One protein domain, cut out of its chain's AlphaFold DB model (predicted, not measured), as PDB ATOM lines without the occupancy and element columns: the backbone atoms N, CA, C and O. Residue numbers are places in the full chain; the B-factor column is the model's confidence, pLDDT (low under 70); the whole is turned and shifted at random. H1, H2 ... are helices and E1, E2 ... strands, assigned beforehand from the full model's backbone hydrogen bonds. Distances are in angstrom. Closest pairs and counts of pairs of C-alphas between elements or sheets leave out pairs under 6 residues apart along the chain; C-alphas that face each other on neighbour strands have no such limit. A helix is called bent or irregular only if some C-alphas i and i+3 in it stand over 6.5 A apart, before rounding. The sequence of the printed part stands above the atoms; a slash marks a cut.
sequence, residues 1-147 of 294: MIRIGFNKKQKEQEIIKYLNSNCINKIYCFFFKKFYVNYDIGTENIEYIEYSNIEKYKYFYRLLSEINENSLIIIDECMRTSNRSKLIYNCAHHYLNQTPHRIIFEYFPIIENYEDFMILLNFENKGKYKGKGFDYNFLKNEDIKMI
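What this domain is: This is residues 1 to 147 of the 294 residues of an uncharacterized protein of Fusobacterium varium (UniProt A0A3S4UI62). What is seen first? A twisted sheet of six parallel strands runs through the middle, with H1 over one face and H2, H3 and H4 in a row on the other side, where H3 and H4 graze the sheet; H5 follows beyond H4. What makes it up? The 147 printed residues hold five named helices and six named strands, in the order E1 H1 E2 E3 H2 E4 H3 E5 H4 H5 E6, of mixed class; the sheet's order is E3 E2 E4 E5 E1 E6. How large is it? It is compact and rounded, with a radius of gyration of the C-alphas of 14.4 A and spans of 38 by 34 by 28 A.

Where its parts are: Where are the strands? E1 is residues 2 to 4, from C-alpha 2 at (21.576, -29.801, -0.083); E2 is 26 to 31, 16.1 A long; E3 is 46 to 50, 12.9 A; E4 is 71 to 76, 16.0 A; E5 is 102 to 106, 13.4 A; E6 is 144 to 146, ending at C-alpha 146 at (27.542, -35.347, 1.672). Where are the helices? H1 is residues 8 to 21, 20.3 A long; H2 is 57 to 66, 14.2 A; H3 is 87 to 96, 14.3 A; H4 is 114 to 129, 14.0 A; H5 is 136 to 140. Is a helix irregular? H4 is, with C-alphas 124 and 127 9.3 A apart and a kink of 101 degrees near residue 123.

How they stand to each other: How are strands paired? E2 and E4 are parallel at 16 degrees, with N 28 and O 72 at 2.8 A, within hydrogen-bond range; E1 and E6 are parallel at 10 degrees, with N 4 and O 145 at 2.9 A. E4, H3, E5 is a strand-helix-strand unit, two parallel neighbour strands with a helix between in the chain, with a right-handed crossover; E1, H1, E2, then E3, H2, E4, then E5, H4 H5, E6 are split units, with other strands between in the sheet, also right-handed. Where do the helices stand? H1 is on the sheet at a height of 9.7 A, along the strands, at 12 degrees to E5 on the local plane. H2 touches H3, Leu 64 and Tyr 95 having the closest C-alphas at 6.3 A; H4 touches H3 with residues 123 to 126 alone, His 93 and Phe 123 being closest at 6.5 A; H4 and H5 are near each other. Are the helix backbones complete? Every O i to N i+4 pair is within hydrogen-bond range in H1, against 5 of 6 in H2 and in H3, 6 of 12 in H4 and 0 of 1 in H5, where 2 of 2 O i to N i+3 pairs are.

The domain as a whole: Which C-alphas are farthest apart? Those of Gly 42 and Gly 131, at 39.8 A. Is there a cut or a long link? The printed part has no cut, and E2 to E3 is a long link of 14 residues. Is confidence low anywhere? No printed residue is under 70, and the mean pLDDT of the printed part is 94.3.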
ATOM      1  N   MET A   1      20.572 -25.117  -1.273       94.75
ATOM      2  CA  MET A   1      21.691 -26.064  -1.067       94.75
ATOM      3  C   MET A   1      21.201 -27.359  -0.422       94.75
ATOM      4  O   MET A   1      20.233 -27.328   0.334       94.75
ATOM      5  N   ILE A   2      21.900 -28.477  -0.647       97.44
ATOM      6  CA  ILE A   2      21.576 -29.801  -0.083       97.44
ATOM      7  C   ILE A   2      22.764 -30.325   0.740       97.44
ATOM      8  O   ILE A   2      23.918 -30.280   0.304       97.44
ATOM      9  N   ARG A   3      22.490 -30.828   1.944       97.25
ATOM     10  CA  ARG A   3      23.479 -31.332   2.904       97.25
ATOM     11  C   ARG A   3      23.025 -32.682   3.445       97.25
ATOM     12  O   ARG A   3      22.017 -32.768   4.146       97.25
ATOM     13  N   ILE A   4      23.761 -33.740   3.116       97.25
ATOM     14  CA  ILE A   4      23.362 -35.118   3.437       97.25
ATOM     15  C   ILE A   4      24.287 -35.724   4.487       97.25
ATOM     16  O   ILE A   4      25.507 -35.617   4.389       97.25
ATOM     17  N   GLY A   5      23.706 -36.371   5.493       95.38
ATOM     18  CA  GLY A   5      24.441 -37.067   6.545       95.38
ATOM     19  C   GLY A   5      25.046 -36.147   7.608       95.38
ATOM     20  O   GLY A   5      25.843 -36.612   8.419       95.38
ATOM     21  N   PHE A   6      24.697 -34.861   7.641       95.50
ATOM     22  CA  PHE A   6      25.235 -33.912   8.620       95.50
ATOM     23  C   PHE A   6      24.631 -34.172  10.007       95.50
ATOM     24  O   PHE A   6      23.426 -34.384  10.143       95.50
ATOM     25  N   ASN A   7      25.465 -34.157  11.048       93.81
ATOM     26  CA  ASN A   7      24.995 -34.177  12.437       93.81
ATOM     27  C   ASN A   7      24.542 -32.774  12.885       93.81
ATOM     28  O   ASN A   7      24.794 -31.794  12.190       93.81
ATOM     29  N   LYS A   8      23.920 -32.664  14.068       94.69
ATOM     30  CA  LYS A   8      23.413 -31.386  14.604       94.69
ATOM     31  C   LYS A   8      24.442 -30.244  14.517       94.69
ATOM     32  O   LYS A   8      24.144 -29.228  13.904       94.69
ATOM     33  N   LYS A   9      25.655 -30.444  15.047       95.50
ATOM     34  CA  LYS A   9      26.706 -29.410  15.065       95.50
ATOM     35  C   LYS A   9      27.106 -28.966  13.656       95.50
ATOM     36  O   LYS A   9      27.315 -27.786  13.412       95.50
ATOM     37  N   GLN A  10      27.191 -29.907  12.718       96.31
ATOM     38  CA  GLN A  10      27.510 -29.613  11.319       96.31
ATOM     39  C   GLN A  10      26.377 -28.848  10.625       96.31
ATOM     40  O   GLN A  10      26.645 -27.935   9.848       96.31
ATOM     41  N   LYS A  11      25.115 -29.198  10.914       97.38
ATOM     42  CA  LYS A  11      23.948 -28.452  10.426       97.38
ATOM     43  C   LYS A  11      23.982 -27.007  10.950       97.38
ATOM     44  O   LYS A  11      23.871 -26.085  10.151       97.38
ATOM     45  N   GLU A  12      24.230 -26.806  12.249       97.62
ATOM     46  CA  GLU A  12      24.357 -25.476  12.880       97.62
ATOM     47  C   GLU A  12      25.467 -24.637  12.243       97.62
ATOM     48  O   GLU A  12      25.229 -23.495  11.857       97.62
ATOM     49  N   GLN A  13      26.657 -25.213  12.058       96.81
ATOM     50  CA  GLN A  13      27.785 -24.531  11.419       96.81
ATOM     51  C   GLN A  13      27.462 -24.076   9.992       96.81
ATOM     52  O   GLN A  13      27.809 -22.957   9.613       96.81
ATOM     53  N   GLU A  14      26.791 -24.917   9.201       96.94
ATOM     54  CA  GLU A  14      26.414 -24.556   7.833       96.94
ATOM     55  C   GLU A  14      25.345 -23.453   7.819       96.94
ATOM     56  O   GLU A  14      25.433 -22.536   7.003       96.94
ATOM     57  N   ILE A  15      24.382 -23.494   8.750       97.50
ATOM     58  CA  ILE A  15      23.375 -22.436   8.908       97.50
ATOM     59  C   ILE A  15      24.057 -21.117   9.282       97.50
ATOM     60  O   ILE A  15      23.869 -20.129   8.579       97.50
ATOM     61  N   ILE A  16      24.897 -21.096  10.323       96.88
ATOM     62  CA  ILE A  16      25.617 -19.890  10.773       96.88
ATOM     63  C   ILE A  16      26.460 -19.311   9.634       96.88
ATOM     64  O   ILE A  16      26.408 -18.113   9.360       96.88
ATOM     65  N   LYS A  17      27.204 -20.161   8.918       96.06
ATOM     66  CA  LYS A  17      27.994 -19.735   7.759       96.06
ATOM     67  C   LYS A  17      27.123 -19.080   6.685       96.06
ATOM     68  O   LYS A  17      27.525 -18.069   6.104       96.06
ATOM     69  N   TYR A  18      25.951 -19.652   6.415       96.75
ATOM     70  CA  TYR A  18      25.018 -19.105   5.438       96.75
ATOM     71  C   TYR A  18      24.450 -17.755   5.882       96.75
ATOM     72  O   TYR A  18      24.430 -16.822   5.081       96.75
ATOM     73  N   LEU A  19      24.057 -17.628   7.154       95.56
ATOM     74  CA  LEU A  19      23.551 -16.381   7.736       95.56
ATOM     75  C   LEU A  19      24.599 -15.263   7.696       95.56
ATOM     76  O   LEU A  19      24.280 -14.149   7.312       95.56
ATOM     77  N   ASN A  20      25.867 -15.563   7.980       94.31
ATOM     78  CA  ASN A  20      26.941 -14.563   7.935       94.31
ATOM     79  C   ASN A  20      27.218 -14.015   6.525       94.31
ATOM     80  O   ASN A  20      27.873 -12.986   6.386       94.31
ATOM     81  N   SER A  21      26.763 -14.715   5.482       94.12
ATOM     82  CA  SER A  21      27.019 -14.352   4.083       94.12
ATOM     83  C   SER A  21      25.796 -13.753   3.379       94.12
ATOM     84  O   SER A  21      25.908 -13.358   2.222       94.12
ATOM     85  N   ASN A  22      24.625 -13.729   4.027       94.38
ATOM     86  CA  ASN A  22      23.357 -13.335   3.411       94.38
ATOM     87  C   ASN A  22      22.524 -12.483   4.375       94.38
ATOM     88  O   ASN A  22      22.478 -12.750   5.572       94.38
ATOM     89  N   CYS A  23      21.790 -11.503   3.854       91.69
ATOM     90  CA  CYS A  23      20.894 -10.667   4.654       91.69
ATOM     91  C   CYS A  23      19.571 -11.398   4.942       91.69
ATOM     92  O   CYS A  23      18.581 -11.196   4.242       91.69
ATOM     93  N   ILE A  24      19.559 -12.271   5.952       95.94
ATOM     94  CA  ILE A  24      18.374 -13.044   6.347       95.94
ATOM     95  C   ILE A  24      17.680 -12.401   7.550       95.94
ATOM     96  O   ILE A  24      18.281 -12.253   8.610       95.94
ATOM     97  N   ASN A  25      16.386 -12.107   7.410       92.88
ATOM     98  CA  ASN A  25      15.597 -11.468   8.469       92.88
ATOM     99  C   ASN A  25      14.796 -12.473   9.308       92.88
ATOM    100  O   ASN A  25      14.572 -12.248  10.498       92.88
ATOM    101  N   LYS A  26      14.352 -13.578   8.695       96.94
ATOM    102  CA  LYS A  26      13.555 -14.619   9.358       96.94
ATOM    103  C   LYS A  26      13.880 -16.001   8.802       96.94
ATOM    104  O   LYS A  26      14.119 -16.161   7.604       96.94
ATOM    105  N   ILE A  27      13.880 -17.001   9.677       98.06
ATOM    106  CA  ILE A  27      14.171 -18.394   9.341       98.06
ATOM    107  C   ILE A  27      12.919 -19.234   9.588       98.06
ATOM    108  O   ILE A  27      12.293 -19.140  10.642       98.06
ATOM    109  N   TYR A  28      12.576 -20.094   8.636       98.00
ATOM    110  CA  TYR A  28      11.497 -21.070   8.755       98.00
ATOM    111  C   TYR A  28      12.084 -22.473   8.679       98.00
ATOM    112  O   TYR A  28      12.605 -22.872   7.640       98.00
ATOM    113  N   CYS A  29      11.999 -23.233   9.768       97.81
ATOM    114  CA  CYS A  29      12.491 -24.604   9.824       97.81
ATOM    115  C   CYS A  29      11.328 -25.593   9.747       97.81
ATOM    116  O   CYS A  29      10.590 -25.786  10.716       97.81
ATOM    117  N   PHE A  30      11.176 -26.248   8.598       97.38
ATOM    118  CA  PHE A  30      10.208 -27.322   8.410       97.38
ATOM    119  C   PHE A  30      10.841 -28.649   8.816       97.38
ATOM    120  O   PHE A  30      11.759 -29.123   8.149       97.38
ATOM    121  N   PHE A  31      10.347 -29.257   9.894       95.81
ATOM    122  CA  PHE A  31      10.967 -30.442  10.495       95.81
ATOM    123  C   PHE A  31       9.992 -31.611  10.623       95.81
ATOM    124  O   PHE A  31       8.799 -31.433  10.884       95.81
ATOM    125  N   PHE A  32      10.490 -32.841  10.514       93.88
ATOM    126  CA  PHE A  32       9.694 -34.015  10.860       93.88
ATOM    127  C   PHE A  32       9.686 -34.246  12.377       93.88
ATOM    128  O   PHE A  32      10.743 -34.379  12.988       93.88
ATOM    129  N   LYS A  33       8.499 -34.363  12.993       91.69
ATOM    130  CA  LYS A  33       8.314 -34.436  14.458       91.69
ATOM    131  C   LYS A  33       9.237 -35.423  15.179       91.69
ATOM    132  O   LYS A  33       9.712 -35.132  16.270       91.69
ATOM    133  N   LYS A  34       9.496 -36.586  14.572       89.75
ATOM    134  CA  LYS A  34      10.362 -37.632  15.143       89.75
ATOM    135  C   LYS A  34      11.832 -37.202  15.266       89.75
ATOM    136  O   LYS A  34      12.540 -37.733  16.112       89.75
ATOM    137  N   PHE A  35      12.273 -36.259  14.439       90.38
ATOM    138  CA  PHE A  35      13.652 -35.782  14.346       90.38
ATOM    139  C   PHE A  35      13.749 -34.286  14.641       90.38
ATOM    140  O   PHE A  35      14.573 -33.597  14.053       90.38
ATOM    141  N   TYR A  36      12.889 -33.770  15.524       91.94
ATOM    142  CA  TYR A  36      12.971 -32.374  15.934       91.94
ATOM    143  C   TYR A  36      14.348 -32.062  16.528       91.94
ATOM    144  O   TYR A  36      14.798 -32.720  17.471       91.94
ATOM    145  N   VAL A  37      14.992 -31.035  15.984       89.25
ATOM    146  CA  VAL A  37      16.257 -30.495  16.466       89.25
ATOM    147  C   VAL A  37      16.059 -29.008  16.696       89.25
ATOM    148  O   VAL A  37      15.635 -28.294  15.794       89.25
ATOM    149  N   ASN A  38      16.389 -28.548  17.902       93.06
ATOM    150  CA  ASN A  38      16.553 -27.126  18.159       93.06
ATOM    151  C   ASN A  38      17.998 -26.733  17.822       93.06
ATOM    152  O   ASN A  38      18.932 -27.268  18.436       93.06
ATOM    153  N   TYR A  39      18.154 -25.869  16.826       95.06
ATOM    154  CA  TYR A  39      19.417 -25.334  16.337       95.06
ATOM    155  C   TYR A  39      19.867 -24.138  17.176       95.06
ATOM    156  O   TYR A  39      19.139 -23.157  17.304       95.06
ATOM    157  N   ASP A  40      21.082 -24.217  17.709       94.50
ATOM    158  CA  ASP A  40      21.748 -23.107  18.385       94.50
ATOM    159  C   ASP A  40      22.587 -22.319  17.369       94.50
ATOM    160  O   ASP A  40      23.710 -22.691  17.026       94.50
ATOM    161  N   ILE A  41      21.974 -21.280  16.797       93.38
ATOM    162  CA  ILE A  41      22.520 -20.493  15.674       93.38
ATOM    163  C   ILE A  41      22.670 -19.003  16.009       93.38
ATOM    164  O   ILE A  41      22.853 -18.184  15.112       93.38
ATOM    165  N   GLY A  42      22.578 -18.641  17.294       86.62
ATOM    166  CA  GLY A  42      22.779 -17.266  17.768       86.62
ATOM    167  C   GLY A  42      21.680 -16.267  17.383       86.62
ATOM    168  O   GLY A  42      21.888 -15.064  17.506       86.62
ATOM    169  N   THR A  43      20.518 -16.733  16.917       86.38
ATOM    170  CA  THR A  43      19.345 -15.892  16.642       86.38
ATOM    171  C   THR A  43      18.064 -16.569  17.116       86.38
ATOM    172  O   THR A  43      17.899 -17.780  16.976       86.38
ATOM    173  N   GLU A  44      17.141 -15.773  17.652       83.00
ATOM    174  CA  GLU A  44      15.804 -16.222  18.061       83.00
ATOM    175  C   GLU A  44      14.786 -16.156  16.909       83.00
ATOM    176  O   GLU A  44      13.666 -16.646  17.037       83.00
ATOM    177  N   ASN A  45      15.170 -15.616  15.745       92.25
ATOM    178  CA  ASN A  45      14.283 -15.422  14.592       92.25
ATOM    179  C   ASN A  45      14.076 -16.701  13.761       92.25
ATOM    180  O   ASN A  45      13.997 -16.650  12.530       92.25
ATOM    181  N   ILE A  46      13.991 -17.854  14.427       96.81
ATOM    182  CA  ILE A  46      13.705 -19.149  13.815       96.81
ATOM    183  C   ILE A  46      12.328 -19.657  14.234       96.81
ATOM    184  O   ILE A  46      12.036 -19.890  15.403       96.81
ATOM    185  N   GLU A  47      11.467 -19.862  13.243       96.81
ATOM    186  CA  GLU A  47      10.148 -20.443  13.433       96.81
ATOM    187  C   GLU A  47      10.168 -21.929  13.061       96.81
ATOM    188  O   GLU A  47      10.369 -22.299  11.901       96.81
ATOM    189  N   TYR A  48       9.934 -22.795  14.047       97.06
ATOM    190  CA  TYR A  48       9.862 -24.241  13.846       97.06
ATOM    191  C   TYR A  48       8.437 -24.677  13.515       97.06
ATOM    192  O   TYR A  48       7.515 -24.526  14.317       97.06
ATOM    193  N   ILE A  49       8.258 -25.286  12.345       96.56
ATOM    194  CA  ILE A  49       6.953 -25.745  11.865       96.56
ATOM    195  C   ILE A  49       7.046 -27.234  11.551       96.56
ATOM    196  O   ILE A  49       7.834 -27.671  10.714       96.56
ATOM    197  N   GLU A  50       6.222 -28.031  12.230       95.31
ATOM    198  CA  GLU A  50       6.139 -29.459  11.937       95.31
ATOM    199  C   GLU A  50       5.723 -29.662  10.475       95.31
ATOM    200  O   GLU A  50       4.776 -29.043   9.994       95.31
ATOM    201  N   TYR A  51       6.394 -30.579   9.785       90.81
ATOM    202  CA  TYR A  51       6.189 -30.868   8.372       90.81
ATOM    203  C   TYR A  51       4.711 -31.109   8.032       90.81
ATOM    204  O   TYR A  51       4.196 -30.552   7.072       90.81
ATOM    205  N   SER A  52       3.984 -31.854   8.872       91.94
ATOM    206  CA  SER A  52       2.551 -32.140   8.692       91.94
ATOM    207  C   SER A  52       1.644 -30.899   8.773       91.94
ATOM    208  O   SER A  52       0.496 -30.938   8.335       91.94
ATOM    209  N   ASN A  53       2.131 -29.787   9.330       94.06
ATOM    210  CA  ASN A  53       1.381 -28.540   9.422       94.06
ATOM    211  C   ASN A  53       1.468 -27.703   8.146       94.06
ATOM    212  O   ASN A  53       0.576 -26.892   7.922       94.06
ATOM    213  N   ILE A  54       2.477 -27.902   7.293       91.81
ATOM    214  CA  ILE A  54       2.711 -27.026   6.136       91.81
ATOM    215  C   ILE A  54       1.630 -27.150   5.051       91.81
ATOM    216  O   ILE A  54       1.526 -26.274   4.200       91.81
ATOM    217  N   GLU A  55       0.831 -28.220   5.062       90.94
ATOM    218  CA  GLU A  55      -0.328 -28.393   4.170       90.94
ATOM    219  C   GLU A  55      -1.648 -27.901   4.793       90.94
ATOM    220  O   GLU A  55      -2.672 -27.839   4.116       90.94
ATOM    221  N   LYS A  56      -1.653 -27.528   6.081       93.06
ATOM    222  CA  LYS A  56      -2.859 -27.051   6.767       93.06
ATOM    223  C   LYS A  56      -3.125 -25.593   6.410       93.06
ATOM    224  O   LYS A  56      -2.239 -24.755   6.547       93.06
ATOM    225  N   TYR A  57      -4.377 -25.268   6.090       90.81
ATOM    226  CA  TYR A  57      -4.809 -23.929   5.661       90.81
ATOM    227  C   TYR A  57      -4.281 -22.763   6.511       90.81
ATOM    228  O   TYR A  57      -3.775 -21.791   5.957       90.81
ATOM    229  N   LYS A  58      -4.346 -22.874   7.849       92.44
ATOM    230  CA  LYS A  58      -3.850 -21.837   8.775       92.44
ATOM    231  C   LYS A  58      -2.363 -21.524   8.566       92.44
ATOM    232  O   LYS A  58      -1.956 -20.375   8.684       92.44
ATOM    233  N   TYR A  59      -1.555 -22.544   8.291       93.69
ATOM    234  CA  TYR A  59      -0.134 -22.365   8.009       93.69
ATOM    235  C   TYR A  59       0.076 -21.959   6.555       93.69
ATOM    236  O   TYR A  59       0.877 -21.072   6.304       93.69
ATOM    237  N   PHE A  60      -0.680 -22.541   5.624       93.50
ATOM    238  CA  PHE A  60      -0.466 -22.341   4.197       93.50
ATOM    239  C   PHE A  60      -0.540 -20.880   3.763       93.50
ATOM    240  O   PHE A  60       0.443 -20.342   3.259       93.50
ATOM    241  N   TYR A  61      -1.657 -20.203   4.029       93.50
ATOM    242  CA  TYR A  61      -1.807 -18.806   3.618       93.50
ATOM    243  C   TYR A  61      -0.904 -17.855   4.397       93.50
ATOM    244  O   TYR A  61      -0.384 -16.899   3.830       93.50
ATOM    245  N   ARG A  62      -0.675 -18.135   5.683       96.12
ATOM    246  CA  ARG A  62       0.220 -17.320   6.504       96.12
ATOM    247  C   ARG A  62       1.656 -17.391   5.988       96.12
ATOM    248  O   ARG A  62       2.265 -16.359   5.751       96.12
ATOM    249  N   LEU A  63       2.179 -18.594   5.748       96.75
ATOM    250  CA  LEU A  63       3.537 -18.785   5.234       96.75
ATOM    251  C   LEU A  63       3.699 -18.235   3.812       96.75
ATOM    252  O   LEU A  63       4.755 -17.703   3.488       96.75
ATOM    253  N   LEU A  64       2.652 -18.302   2.984       95.25
ATOM    254  CA  LEU A  64       2.626 -17.615   1.690       95.25
ATOM    255  C   LEU A  64       2.671 -16.087   1.801       95.25
ATOM    256  O   LEU A  64       3.125 -15.433   0.880       95.25
ATOM    257  N   SER A  65       2.182 -15.504   2.891       94.44
ATOM    258  CA  SER A  65       2.222 -14.051   3.067       94.44
ATOM    259  C   SER A  65       3.505 -13.573   3.743       94.44
ATOM    260  O   SER A  65       3.915 -12.441   3.512       94.44
ATOM    261  N   GLU A  66       4.088 -14.379   4.631       96.44
ATOM    262  CA  GLU A  66       5.230 -13.950   5.444       96.44
ATOM    263  C   GLU A  66       6.593 -14.233   4.792       96.44
ATOM    264  O   GLU A  66       7.535 -13.469   5.000       96.44
ATOM    265  N   ILE A  67       6.727 -15.333   4.039       97.56
ATOM    266  CA  ILE A  67       7.999 -15.718   3.411       97.56
ATOM    267  C   ILE A  67       8.262 -14.814   2.206       97.56
ATOM    268  O   ILE A  67       7.440 -14.724   1.299       97.56
ATOM    269  N   ASN A  68       9.448 -14.217   2.171       96.38
ATOM    270  CA  ASN A  68       9.902 -13.300   1.126       96.38
ATOM    271  C   ASN A  68      11.363 -13.571   0.735       96.38
ATOM    272  O   ASN A  68      11.994 -14.494   1.255       96.38
ATOM    273  N   GLU A  69      11.922 -12.735  -0.134       96.56
ATOM    274  CA  GLU A  69      13.283 -12.863  -0.652       96.56
ATOM    275  C   GLU A  69      14.385 -12.830   0.417       96.56
ATOM    276  O   GLU A  69      15.457 -13.359   0.160       96.56
ATOM    277  N   ASN A  70      14.120 -12.295   1.616       96.25
ATOM    278  CA  ASN A  70      15.066 -12.227   2.741       96.25
ATOM    279  C   ASN A  70      14.784 -13.293   3.818       96.25
ATOM    280  O   ASN A  70      15.274 -13.211   4.948       96.25
ATOM    281  N   SER A  71      13.943 -14.280   3.505       97.75
ATOM    282  CA  SER A  71      13.618 -15.394   4.397       97.75
ATOM    283  C   SER A  71      14.472 -16.611   4.070       97.75
ATOM    284  O   SER A  71      14.586 -16.972   2.905       97.75
ATOM    285  N   LEU A  72      15.010 -17.304   5.072       98.12
ATOM    286  CA  LEU A  72      15.681 -18.595   4.890       98.12
ATOM    287  C   LEU A  72      14.717 -19.741   5.205       98.12
ATOM    288  O   LEU A  72      14.144 -19.787   6.292       98.12
ATOM    289  N   ILE A  73      14.593 -20.713   4.300       98.31
ATOM    290  CA  ILE A  73      13.860 -21.955   4.568       98.31
ATOM    291  C   ILE A  73      14.843 -23.098   4.835       98.31
ATOM    292  O   ILE A  73      15.648 -23.464   3.980       98.31
ATOM    293  N   ILE A  74      14.732 -23.707   6.012       98.25
ATOM    294  CA  ILE A  74      15.417 -24.951   6.362       98.25
ATOM    295  C   ILE A  74      14.418 -26.096   6.218       98.25
ATOM    296  O   ILE A  74      13.337 -26.077   6.803       98.25
ATOM    297  N   ILE A  75      14.784 -27.103   5.437       97.56
ATOM    298  CA  ILE A  75      14.001 -28.318   5.234       97.56
ATOM    299  C   ILE A  75      14.755 -29.463   5.891       97.56
ATOM    300  O   ILE A  75      15.801 -29.862   5.388       97.56
ATOM    301  N   ASP A  76      14.236 -29.996   6.992       96.56
ATOM    302  CA  ASP A  76      14.923 -31.019   7.776       96.56
ATOM    303  C   ASP A  76      14.174 -32.359   7.745       96.56
ATOM    304  O   ASP A  76      13.075 -32.505   8.292       96.56
ATOM    305  N   GLU A  77      14.795 -33.343   7.089       95.00
ATOM    306  CA  GLU A  77      14.311 -34.715   6.911       95.00
ATOM    307  C   GLU A  77      12.991 -34.815   6.106       95.00
ATOM    308  O   GLU A  77      12.008 -35.430   6.540       95.00
ATOM    309  N   CYS A  78      12.938 -34.224   4.904       92.12
ATOM    310  CA  CYS A  78      11.721 -34.152   4.080       92.12
ATOM    311  C   CYS A  78      11.359 -35.424   3.303       92.12
ATOM    312  O   CYS A  78      10.212 -35.555   2.850       92.12
ATOM    313  N   MET A  79      12.272 -36.387   3.147       94.31
ATOM    314  CA  MET A  79      12.003 -37.620   2.398       94.31
ATOM    315  C   MET A  79      11.128 -38.605   3.187       94.31
ATOM    316  O   MET A  79      11.582 -39.630   3.691       94.31
ATOM    317  N   ARG A  80       9.836 -38.287   3.311       93.19
ATOM    318  CA  ARG A  80       8.832 -39.070   4.048       93.19
ATOM    319  C   ARG A  80       7.930 -39.917   3.139       93.19
ATOM    320  O   ARG A  80       7.167 -40.752   3.626       93.19
ATOM    321  N   THR A  81       7.997 -39.721   1.823       92.38
ATOM    322  CA  THR A  81       7.291 -40.528   0.819       92.38
ATOM    323  C   THR A  81       8.017 -40.470  -0.520       92.38
ATOM    324  O   THR A  81       8.467 -39.405  -0.917       92.38
ATOM    325  N   SER A  82       8.072 -41.581  -1.256       91.81
ATOM    326  CA  SER A  82       8.620 -41.610  -2.623       91.81
ATOM    327  C   SER A  82       7.702 -40.939  -3.654       91.81
ATOM    328  O   SER A  82       8.093 -40.693  -4.793       91.81
ATOM    329  N   ASN A  83       6.452 -40.629  -3.283       91.88
ATOM    330  CA  ASN A  83       5.515 -39.963  -4.183       91.88
ATOM    331  C   ASN A  83       5.828 -38.460  -4.287       91.88
ATOM    332  O   ASN A  83       5.368 -37.661  -3.469       91.88
ATOM    333  N   ARG A  84       6.547 -38.077  -5.347       89.31
ATOM    334  CA  ARG A  84       6.917 -36.686  -5.681       89.31
ATOM    335  C   ARG A  84       5.717 -35.748  -5.877       89.31
ATOM    336  O   ARG A  84       5.875 -34.537  -5.758       89.31
ATOM    337  N   SER A  85       4.529 -36.289  -6.144       87.81
ATOM    338  CA  SER A  85       3.292 -35.527  -6.364       87.81
ATOM    339  C   SER A  85       2.455 -35.357  -5.093       87.81
ATOM    340  O   SER A  85       1.316 -34.892  -5.169       87.81
ATOM    341  N   LYS A  86       2.969 -35.752  -3.919       92.00
ATOM    342  CA  LYS A  86       2.233 -35.618  -2.658       92.00
ATOM    343  C   LYS A  86       1.928 -34.144  -2.362       92.00
ATOM    344  O   LYS A  86       2.782 -33.281  -2.565       92.00
ATOM    345  N   LEU A  87       0.723 -33.869  -1.850       90.44
ATOM    346  CA  LEU A  87       0.245 -32.517  -1.532       90.44
ATOM    347  C   LEU A  87       1.265 -31.719  -0.713       90.44
ATOM    348  O   LEU A  87       1.632 -30.621  -1.110       90.44
ATOM    349  N   ILE A  88       1.798 -32.320   0.348       92.00
ATOM    350  CA  ILE A  88       2.817 -31.719   1.211       92.00
ATOM    351  C   ILE A  88       4.058 -31.211   0.453       92.00
ATOM    352  O   ILE A  88       4.557 -30.129   0.754       92.00
ATOM    353  N   TYR A  89       4.522 -31.931  -0.576       93.19
ATOM    354  CA  TYR A  89       5.636 -31.495  -1.425       93.19
ATOM    355  C   TYR A  89       5.216 -30.336  -2.321       93.19
ATOM    356  O   TYR A  89       5.941 -29.352  -2.432       93.19
ATOM    357  N   ASN A  90       4.015 -30.394  -2.897       90.06
ATOM    358  CA  ASN A  90       3.476 -29.275  -3.665       90.06
ATOM    359  C   ASN A  90       3.347 -28.002  -2.818       90.06
ATOM    360  O   ASN A  90       3.793 -26.953  -3.274       90.06
ATOM    361  N   CYS A  91       2.833 -28.099  -1.589       92.56
ATOM    362  CA  CYS A  91       2.776 -26.979  -0.652       92.56
ATOM    363  C   CYS A  91       4.175 -26.450  -0.321       92.56
ATOM    364  O   CYS A  91       4.407 -25.251  -0.437       92.56
ATOM    365  N   ALA A  92       5.130 -27.330   0.002       95.06
ATOM    366  CA  ALA A  92       6.510 -26.931   0.276       95.06
ATOM    367  C   ALA A  92       7.136 -26.140  -0.885       95.06
ATOM    368  O   ALA A  92       7.799 -25.129  -0.663       95.06
ATOM    369  N   HIS A  93       6.886 -26.558  -2.128       94.25
ATOM    370  CA  HIS A  93       7.391 -25.863  -3.311       94.25
ATOM    371  C   HIS A  93       6.845 -24.444  -3.473       94.25
ATOM    372  O   HIS A  93       7.567 -23.593  -3.984       94.25
ATOM    373  N   HIS A  94       5.610 -24.168  -3.041       94.75
ATOM    374  CA  HIS A  94       5.097 -22.800  -3.059       94.75
ATOM    375  C   HIS A  94       5.943 -21.886  -2.168       94.75
ATOM    376  O   HIS A  94       6.346 -20.824  -2.624       94.75
ATOM    377  N   TYR A  95       6.305 -22.332  -0.963       96.31
ATOM    378  CA  TYR A  95       7.169 -21.557  -0.067       96.31
ATOM    379  C   TYR A  95       8.587 -21.405  -0.611       96.31
ATOM    380  O   TYR A  95       9.134 -20.308  -0.625       96.31
ATOM    381  N   LEU A  96       9.170 -22.500  -1.105       96.12
ATOM    382  CA  LEU A  96      10.536 -22.522  -1.635       96.12
ATOM    383  C   LEU A  96      10.696 -21.644  -2.886       96.12
ATOM    384  O   LEU A  96      11.807 -21.239  -3.209       96.12
ATOM    385  N   ASN A  97       9.618 -21.332  -3.605       94.69
ATOM    386  CA  ASN A  97       9.671 -20.422  -4.749       94.69
ATOM    387  C   ASN A  97       9.648 -18.933  -4.354       94.69
ATOM    388  O   ASN A  97       9.925 -18.100  -5.208       94.69
ATOM    389  N   GLN A  98       9.338 -18.596  -3.097       95.38
ATOM    390  CA  GLN A  98       9.279 -17.206  -2.615       95.38
ATOM    391  C   GLN A  98      10.631 -16.658  -2.163       95.38
ATOM    392  O   GLN A  98      10.777 -15.458  -1.970       95.38
ATOM    393  N   THR A  99      11.621 -17.530  -1.984       96.44
ATOM    394  CA  THR A  99      12.962 -17.145  -1.549       96.44
ATOM    395  C   THR A  99      14.025 -17.927  -2.313       96.44
ATOM    396  O   THR A  99      13.843 -19.120  -2.576       96.44
ATOM    397  N   PRO A 100      15.166 -17.313  -2.671       94.94
ATOM    398  CA  PRO A 100      16.323 -18.063  -3.142       94.94
ATOM    399  C   PRO A 100      16.991 -18.859  -2.006       94.94
ATOM    400  O   PRO A 100      17.649 -19.867  -2.275       94.94
ATOM    401  N   HIS A 101      16.797 -18.449  -0.750       97.31
ATOM    402  CA  HIS A 101      17.525 -18.948   0.410       97.31
ATOM    403  C   HIS A 101      16.895 -20.216   0.982       97.31
ATOM    404  O   HIS A 101      15.874 -20.188   1.676       97.31
ATOM    405  N   ARG A 102      17.543 -21.353   0.717       97.19
ATOM    406  CA  ARG A 102      17.091 -22.660   1.197       97.19
ATOM    407  C   ARG A 102      18.249 -23.592   1.545       97.19
ATOM    408  O   ARG A 102      19.240 -23.670   0.812       97.19
ATOM    409  N   ILE A 103      18.096 -24.337   2.635       97.94
ATOM    410  CA  ILE A 103      19.024 -25.393   3.054       97.94
ATOM    411  C   ILE A 103      18.218 -26.662   3.309       97.94
ATOM    412  O   ILE A 103      17.275 -26.661   4.095       97.94
ATOM    413  N   ILE A 104      18.582 -27.747   2.634       98.25
ATOM    414  CA  ILE A 104      17.904 -29.038   2.734       98.25
ATOM    415  C   ILE A 104      18.835 -30.016   3.437       98.25
ATOM    416  O   ILE A 104      19.927 -30.299   2.942       98.25
ATOM    417  N   PHE A 105      18.388 -30.544   4.568       98.00
ATOM    418  CA  PHE A 105      19.077 -31.563   5.340       98.00
ATOM    419  C   PHE A 105      18.352 -32.900   5.239       98.00
ATOM    420  O   PHE A 105      17.139 -32.987   5.425       98.00
ATOM    421  N   GLU A 106      19.114 -33.962   5.005       97.50
ATOM    422  CA  GLU A 106      18.617 -35.331   5.119       97.50
ATOM    423  C   GLU A 106      19.743 -36.254   5.592       97.50
ATOM    424  O   GLU A 106      20.913 -36.042   5.282       97.50
ATOM    425  N   TYR A 107      19.425 -37.297   6.350       96.25
ATOM    426  CA  TYR A 107      20.451 -38.224   6.830       96.25
ATOM    427  C   TYR A 107      20.988 -39.183   5.747       96.25
ATOM    428  O   TYR A 107      22.196 -39.413   5.670       96.25
ATOM    429  N   PHE A 108      20.107 -39.731   4.906       97.00
ATOM    430  CA  PHE A 108      20.453 -40.640   3.804       97.00
ATOM    431  C   PHE A 108      20.060 -40.025   2.457       97.00
ATOM    432  O   PHE A 108      19.085 -39.281   2.401       97.00
ATOM    433  N   PRO A 109      20.759 -40.349   1.357       96.75
ATOM    434  CA  PRO A 109      20.472 -39.757   0.054       96.75
ATOM    435  C   PRO A 109      19.185 -40.280  -0.590       96.75
ATOM    436  O   PRO A 109      18.639 -39.617  -1.468       96.75
ATOM    437  N   ILE A 110      18.677 -41.441  -0.164       97.56
ATOM    438  CA  ILE A 110      17.466 -42.066  -0.712       97.56
ATOM    439  C   ILE A 110      16.621 -42.716   0.384       97.56
ATOM    440  O   ILE A 110      17.126 -43.075   1.452       97.56
ATOM    441  N   ILE A 111      15.333 -42.923   0.094       97.06
ATOM    442  CA  ILE A 111      14.485 -43.799   0.907       97.06
ATOM    443  C   ILE A 111      14.825 -45.244   0.543       97.06
ATOM    444  O   ILE A 111      15.381 -45.941   1.380       97.06
ATOM    445  N   GLU A 112      14.559 -45.661  -0.695       95.44
ATOM    446  CA  GLU A 112      14.719 -47.026  -1.221       95.44
ATOM    447  C   GLU A 112      15.447 -47.056  -2.584       95.44
ATOM    448  O   GLU A 112      16.215 -47.981  -2.859       95.44
ATOM    449  N   ASN A 113      15.223 -46.058  -3.448       96.38
ATOM    450  CA  ASN A 113      15.676 -46.044  -4.842       96.38
ATOM    451  C   ASN A 113      16.265 -44.691  -5.256       96.38
ATOM    452  O   ASN A 113      15.972 -43.664  -4.654       96.38
ATOM    453  N   TYR A 114      17.030 -44.678  -6.351       96.75
ATOM    454  CA  TYR A 114      17.647 -43.465  -6.904       96.75
ATOM    455  C   TYR A 114      16.649 -42.330  -7.181       96.75
ATOM    456  O   TYR A 114      16.951 -41.168  -6.926       96.75
ATOM    457  N   GLU A 115      15.435 -42.662  -7.626       96.12
ATOM    458  CA  GLU A 115      14.367 -41.681  -7.871       96.12
ATOM    459  C   GLU A 115      13.969 -40.879  -6.625       96.12
ATOM    460  O   GLU A 115      13.497 -39.750  -6.757       96.12
ATOM    461  N   ASP A 116      14.191 -41.402  -5.415       96.94
ATOM    462  CA  ASP A 116      13.906 -40.662  -4.183       96.94
ATOM    463  C   ASP A 116      14.782 -39.406  -4.071       96.94
ATOM    464  O   ASP A 116      14.320 -38.377  -3.585       96.94
ATOM    465  N   PHE A 117      16.007 -39.438  -4.609       96.94
ATOM    466  CA  PHE A 117      16.908 -38.284  -4.605       96.94
ATOM    467  C   PHE A 117      16.311 -37.086  -5.363       96.94
ATOM    468  O   PHE A 117      16.568 -35.926  -5.026       96.94
ATOM    469  N   MET A 118      15.442 -37.343  -6.348       96.25
ATOM    470  CA  MET A 118      14.734 -36.289  -7.075       96.25
ATOM    471  C   MET A 118      13.816 -35.462  -6.173       96.25
ATOM    472  O   MET A 118      13.460 -34.345  -6.541       96.25
ATOM    473  N   ILE A 119      13.429 -35.965  -4.996       96.31
ATOM    474  CA  ILE A 119      12.709 -35.175  -3.993       96.31
ATOM    475  C   ILE A 119      13.605 -34.030  -3.519       96.31
ATOM    476  O   ILE A 119      13.188 -32.878  -3.586       96.31
ATOM    477  N   LEU A 120      14.850 -34.315  -3.128       96.88
ATOM    478  CA  LEU A 120      15.798 -33.295  -2.669       96.88
ATOM    479  C   LEU A 120      16.070 -32.254  -3.766       96.88
ATOM    480  O   LEU A 120      15.997 -31.052  -3.519       96.88
ATOM    481  N   LEU A 121      16.287 -32.709  -5.003       96.00
ATOM    482  CA  LEU A 121      16.493 -31.825  -6.155       96.00
ATOM    483  C   LEU A 121      15.257 -30.980  -6.485       96.00
ATOM    484  O   LEU A 121      15.386 -29.806  -6.818       96.00
ATOM    485  N   ASN A 122      14.049 -31.535  -6.364       94.75
ATOM    486  CA  ASN A 122      12.819 -30.771  -6.549       94.75
ATOM    487  C   ASN A 122      12.649 -29.697  -5.459       94.75
ATOM    488  O   ASN A 122      12.081 -28.640  -5.730       94.75
ATOM    489  N   PHE A 123      13.084 -29.968  -4.225       95.12
ATOM    490  CA  PHE A 123      13.081 -28.980  -3.143       95.12
ATOM    491  C   PHE A 123      14.081 -27.854  -3.418       95.12
ATOM    492  O   PHE A 123      13.773 -26.688  -3.162       95.12
ATOM    493  N   GLU A 124      15.231 -28.181  -4.007       94.94
ATOM    494  CA  GLU A 124      16.193 -27.166  -4.423       94.94
ATOM    495  C   GLU A 124      15.657 -26.328  -5.589       94.94
ATOM    496  O   GLU A 124      15.598 -25.103  -5.510       94.94
ATOM    497  N   ASN A 125      15.217 -26.988  -6.663       91.88
ATOM    498  CA  ASN A 125      14.736 -26.338  -7.875       91.88
ATOM    499  C   ASN A 125      13.718 -27.213  -8.631       91.88
ATOM    500  O   ASN A 125      14.049 -27.940  -9.571       91.88
ATOM    501  N   LYS A 126      12.434 -27.109  -8.261       85.38
ATOM    502  CA  LYS A 126      11.349 -27.891  -8.885       85.38
ATOM    503  C   LYS A 126      11.290 -27.714 -10.405       85.38
ATOM    504  O   LYS A 126      11.028 -28.679 -11.122       85.38
ATOM    505  N   GLY A 127      11.504 -26.491 -10.897       87.19
ATOM    506  CA  GLY A 127      11.407 -26.162 -12.320       87.19
ATOM    507  C   GLY A 127      12.441 -26.911 -13.165       87.19
ATOM    508  O   GLY A 127      12.082 -27.536 -14.162       87.19
ATOM    509  N   LYS A 128      13.702 -26.928 -12.718       91.56
ATOM    510  CA  LYS A 128      14.837 -27.556 -13.421       91.56
ATOM    511  C   LYS A 128      14.689 -29.073 -13.605       91.56
ATOM    512  O   LYS A 128      15.192 -29.619 -14.595       91.56
ATOM    513  N   TYR A 129      13.996 -29.744 -12.683       91.81
ATOM    514  CA  TYR A 129      13.896 -31.210 -12.612       91.81
ATOM    515  C   TYR A 129      12.494 -31.776 -12.884       91.81
ATOM    516  O   TYR A 129      12.263 -32.983 -12.747       91.81
ATOM    517  N   LYS A 130      11.544 -30.931 -13.300       88.31
ATOM    518  CA  LYS A 130      10.184 -31.358 -13.647       88.31
ATOM    519  C   LYS A 130      10.214 -32.409 -14.765       88.31
ATOM    520  O   LYS A 130      10.808 -32.187 -15.813       88.31
ATOM    521  N   GLY A 131       9.566 -33.553 -14.532       88.31
ATOM    522  CA  GLY A 131       9.470 -34.652 -15.503       88.31
ATOM    523  C   GLY A 131      10.759 -35.455 -15.722       88.31
ATOM    524  O   GLY A 131      10.742 -36.397 -16.505       88.31
ATOM    525  N   LYS A 132      11.859 -35.120 -15.035       93.19
ATOM    526  CA  LYS A 132      13.127 -35.857 -15.127       93.19
ATOM    527  C   LYS A 132      13.184 -36.982 -14.089       93.19
ATOM    528  O   LYS A 132      12.685 -36.806 -12.969       93.19
ATOM    529  N   GLY A 133      13.791 -38.102 -14.478       94.50
ATOM    530  CA  GLY A 133      14.254 -39.157 -13.569       94.50
ATOM    531  C   GLY A 133      15.655 -38.855 -13.039       94.50
ATOM    532  O   GLY A 133      16.257 -37.860 -13.443       94.50
ATOM    533  N   PHE A 134      16.162 -39.685 -12.135       95.88
ATOM    534  CA  PHE A 134      17.485 -39.505 -11.543       95.88
ATOM    535  C   PHE A 134      18.613 -39.674 -12.567       95.88
ATOM    536  O   PHE A 134      18.635 -40.625 -13.346       95.88
ATOM    537  N   ASP A 135      19.588 -38.770 -12.503       94.69
ATOM    538  CA  ASP A 135      20.836 -38.824 -13.258       94.69
ATOM    539  C   ASP A 135      21.980 -38.353 -12.347       94.69
ATOM    540  O   ASP A 135      21.880 -37.317 -11.683       94.69
ATOM    541  N   TYR A 136      23.087 -39.096 -12.329       93.38
ATOM    542  CA  TYR A 136      24.281 -38.761 -11.549       93.38
ATOM    543  C   TYR A 136      24.882 -37.397 -11.905       93.38
ATOM    544  O   TYR A 136      25.491 -36.758 -11.048       93.38
ATOM    545  N   ASN A 137      24.694 -36.913 -13.133       91.75
ATOM    546  CA  ASN A 137      25.132 -35.580 -13.535       91.75
ATOM    547  C   ASN A 137      24.471 -34.482 -12.691       91.75
ATOM    548  O   ASN A 137      25.062 -33.424 -12.484       91.75
ATOM    549  N   PHE A 138      23.280 -34.732 -12.139       93.00
ATOM    550  CA  PHE A 138      22.605 -33.764 -11.276       93.00
ATOM    551  C   PHE A 138      23.333 -33.542  -9.951       93.00
ATOM    552  O   PHE A 138      23.229 -32.454  -9.393       93.00
ATOM    553  N   LEU A 139      24.139 -34.508  -9.494       91.69
ATOM    554  CA  LEU A 139      24.950 -34.365  -8.280       91.69
ATOM    555  C   LEU A 139      26.026 -33.276  -8.405       91.69
ATOM    556  O   LEU A 139      26.508 -32.781  -7.393       91.69
ATOM    557  N   LYS A 140      26.394 -32.898  -9.637       89.00
ATOM    558  CA  LYS A 140      27.371 -31.836  -9.930       89.00
ATOM    559  C   LYS A 140      26.717 -30.486 -10.238       89.00
ATOM    560  O   LYS A 140      27.410 -29.479 -10.318       89.00
ATOM    561  N   ASN A 141      25.401 -30.474 -10.447       89.31
ATOM    562  CA  ASN A 141      24.663 -29.316 -10.951       89.31
ATOM    563  C   ASN A 141      24.062 -28.435  -9.851       89.31
ATOM    564  O   ASN A 141      23.554 -27.361 -10.173       89.31
ATOM    565  N   GLU A 142      24.041 -28.913  -8.608       90.50
ATOM    566  CA  GLU A 142      23.565 -28.188  -7.430       90.50
ATOM    567  C   GLU A 142      24.661 -28.157  -6.362       90.50
ATOM    568  O   GLU A 142      25.548 -29.012  -6.341       90.50
ATOM    569  N   ASP A 143      24.566 -27.208  -5.431       93.25
ATOM    570  CA  ASP A 143      25.406 -27.200  -4.231       93.25
ATOM    571  C   ASP A 143      24.987 -28.343  -3.292       93.25
ATOM    572  O   ASP A 143      24.102 -28.190  -2.439       93.25
ATOM    573  N   ILE A 144      25.627 -29.499  -3.472       95.00
ATOM    574  CA  ILE A 144      25.415 -30.720  -2.700       95.00
ATOM    575  C   ILE A 144      26.705 -31.078  -1.962       95.00
ATOM    576  O   ILE A 144      27.758 -31.244  -2.572       95.00
ATOM    577  N   LYS A 145      26.604 -31.269  -0.645       95.12
ATOM    578  CA  LYS A 145      27.672 -31.866   0.170       95.12
ATOM    579  C   LYS A 145      27.134 -33.062   0.923       95.12
ATOM    580  O   LYS A 145      26.010 -33.026   1.429       95.12
ATOM    581  N   MET A 146      27.943 -34.108   1.021       95.31
ATOM    582  CA  MET A 146      27.542 -35.347   1.672       95.31
ATOM    583  C   MET A 146      28.637 -35.856   2.596       95.31
ATOM    584  O   MET A 146      29.805 -35.881   2.221       95.31
ATOM    585  N   ILE A 147      28.221 -36.326   3.768       94.31
ATOM    586  CA  ILE A 147      29.018 -37.186   4.634       94.31
ATOM    587  C   ILE A 147      28.461 -38.595   4.488       94.31
ATOM    588  O   ILE A 147      27.269 -38.828   4.713       94.31
TER     589      ILE A 147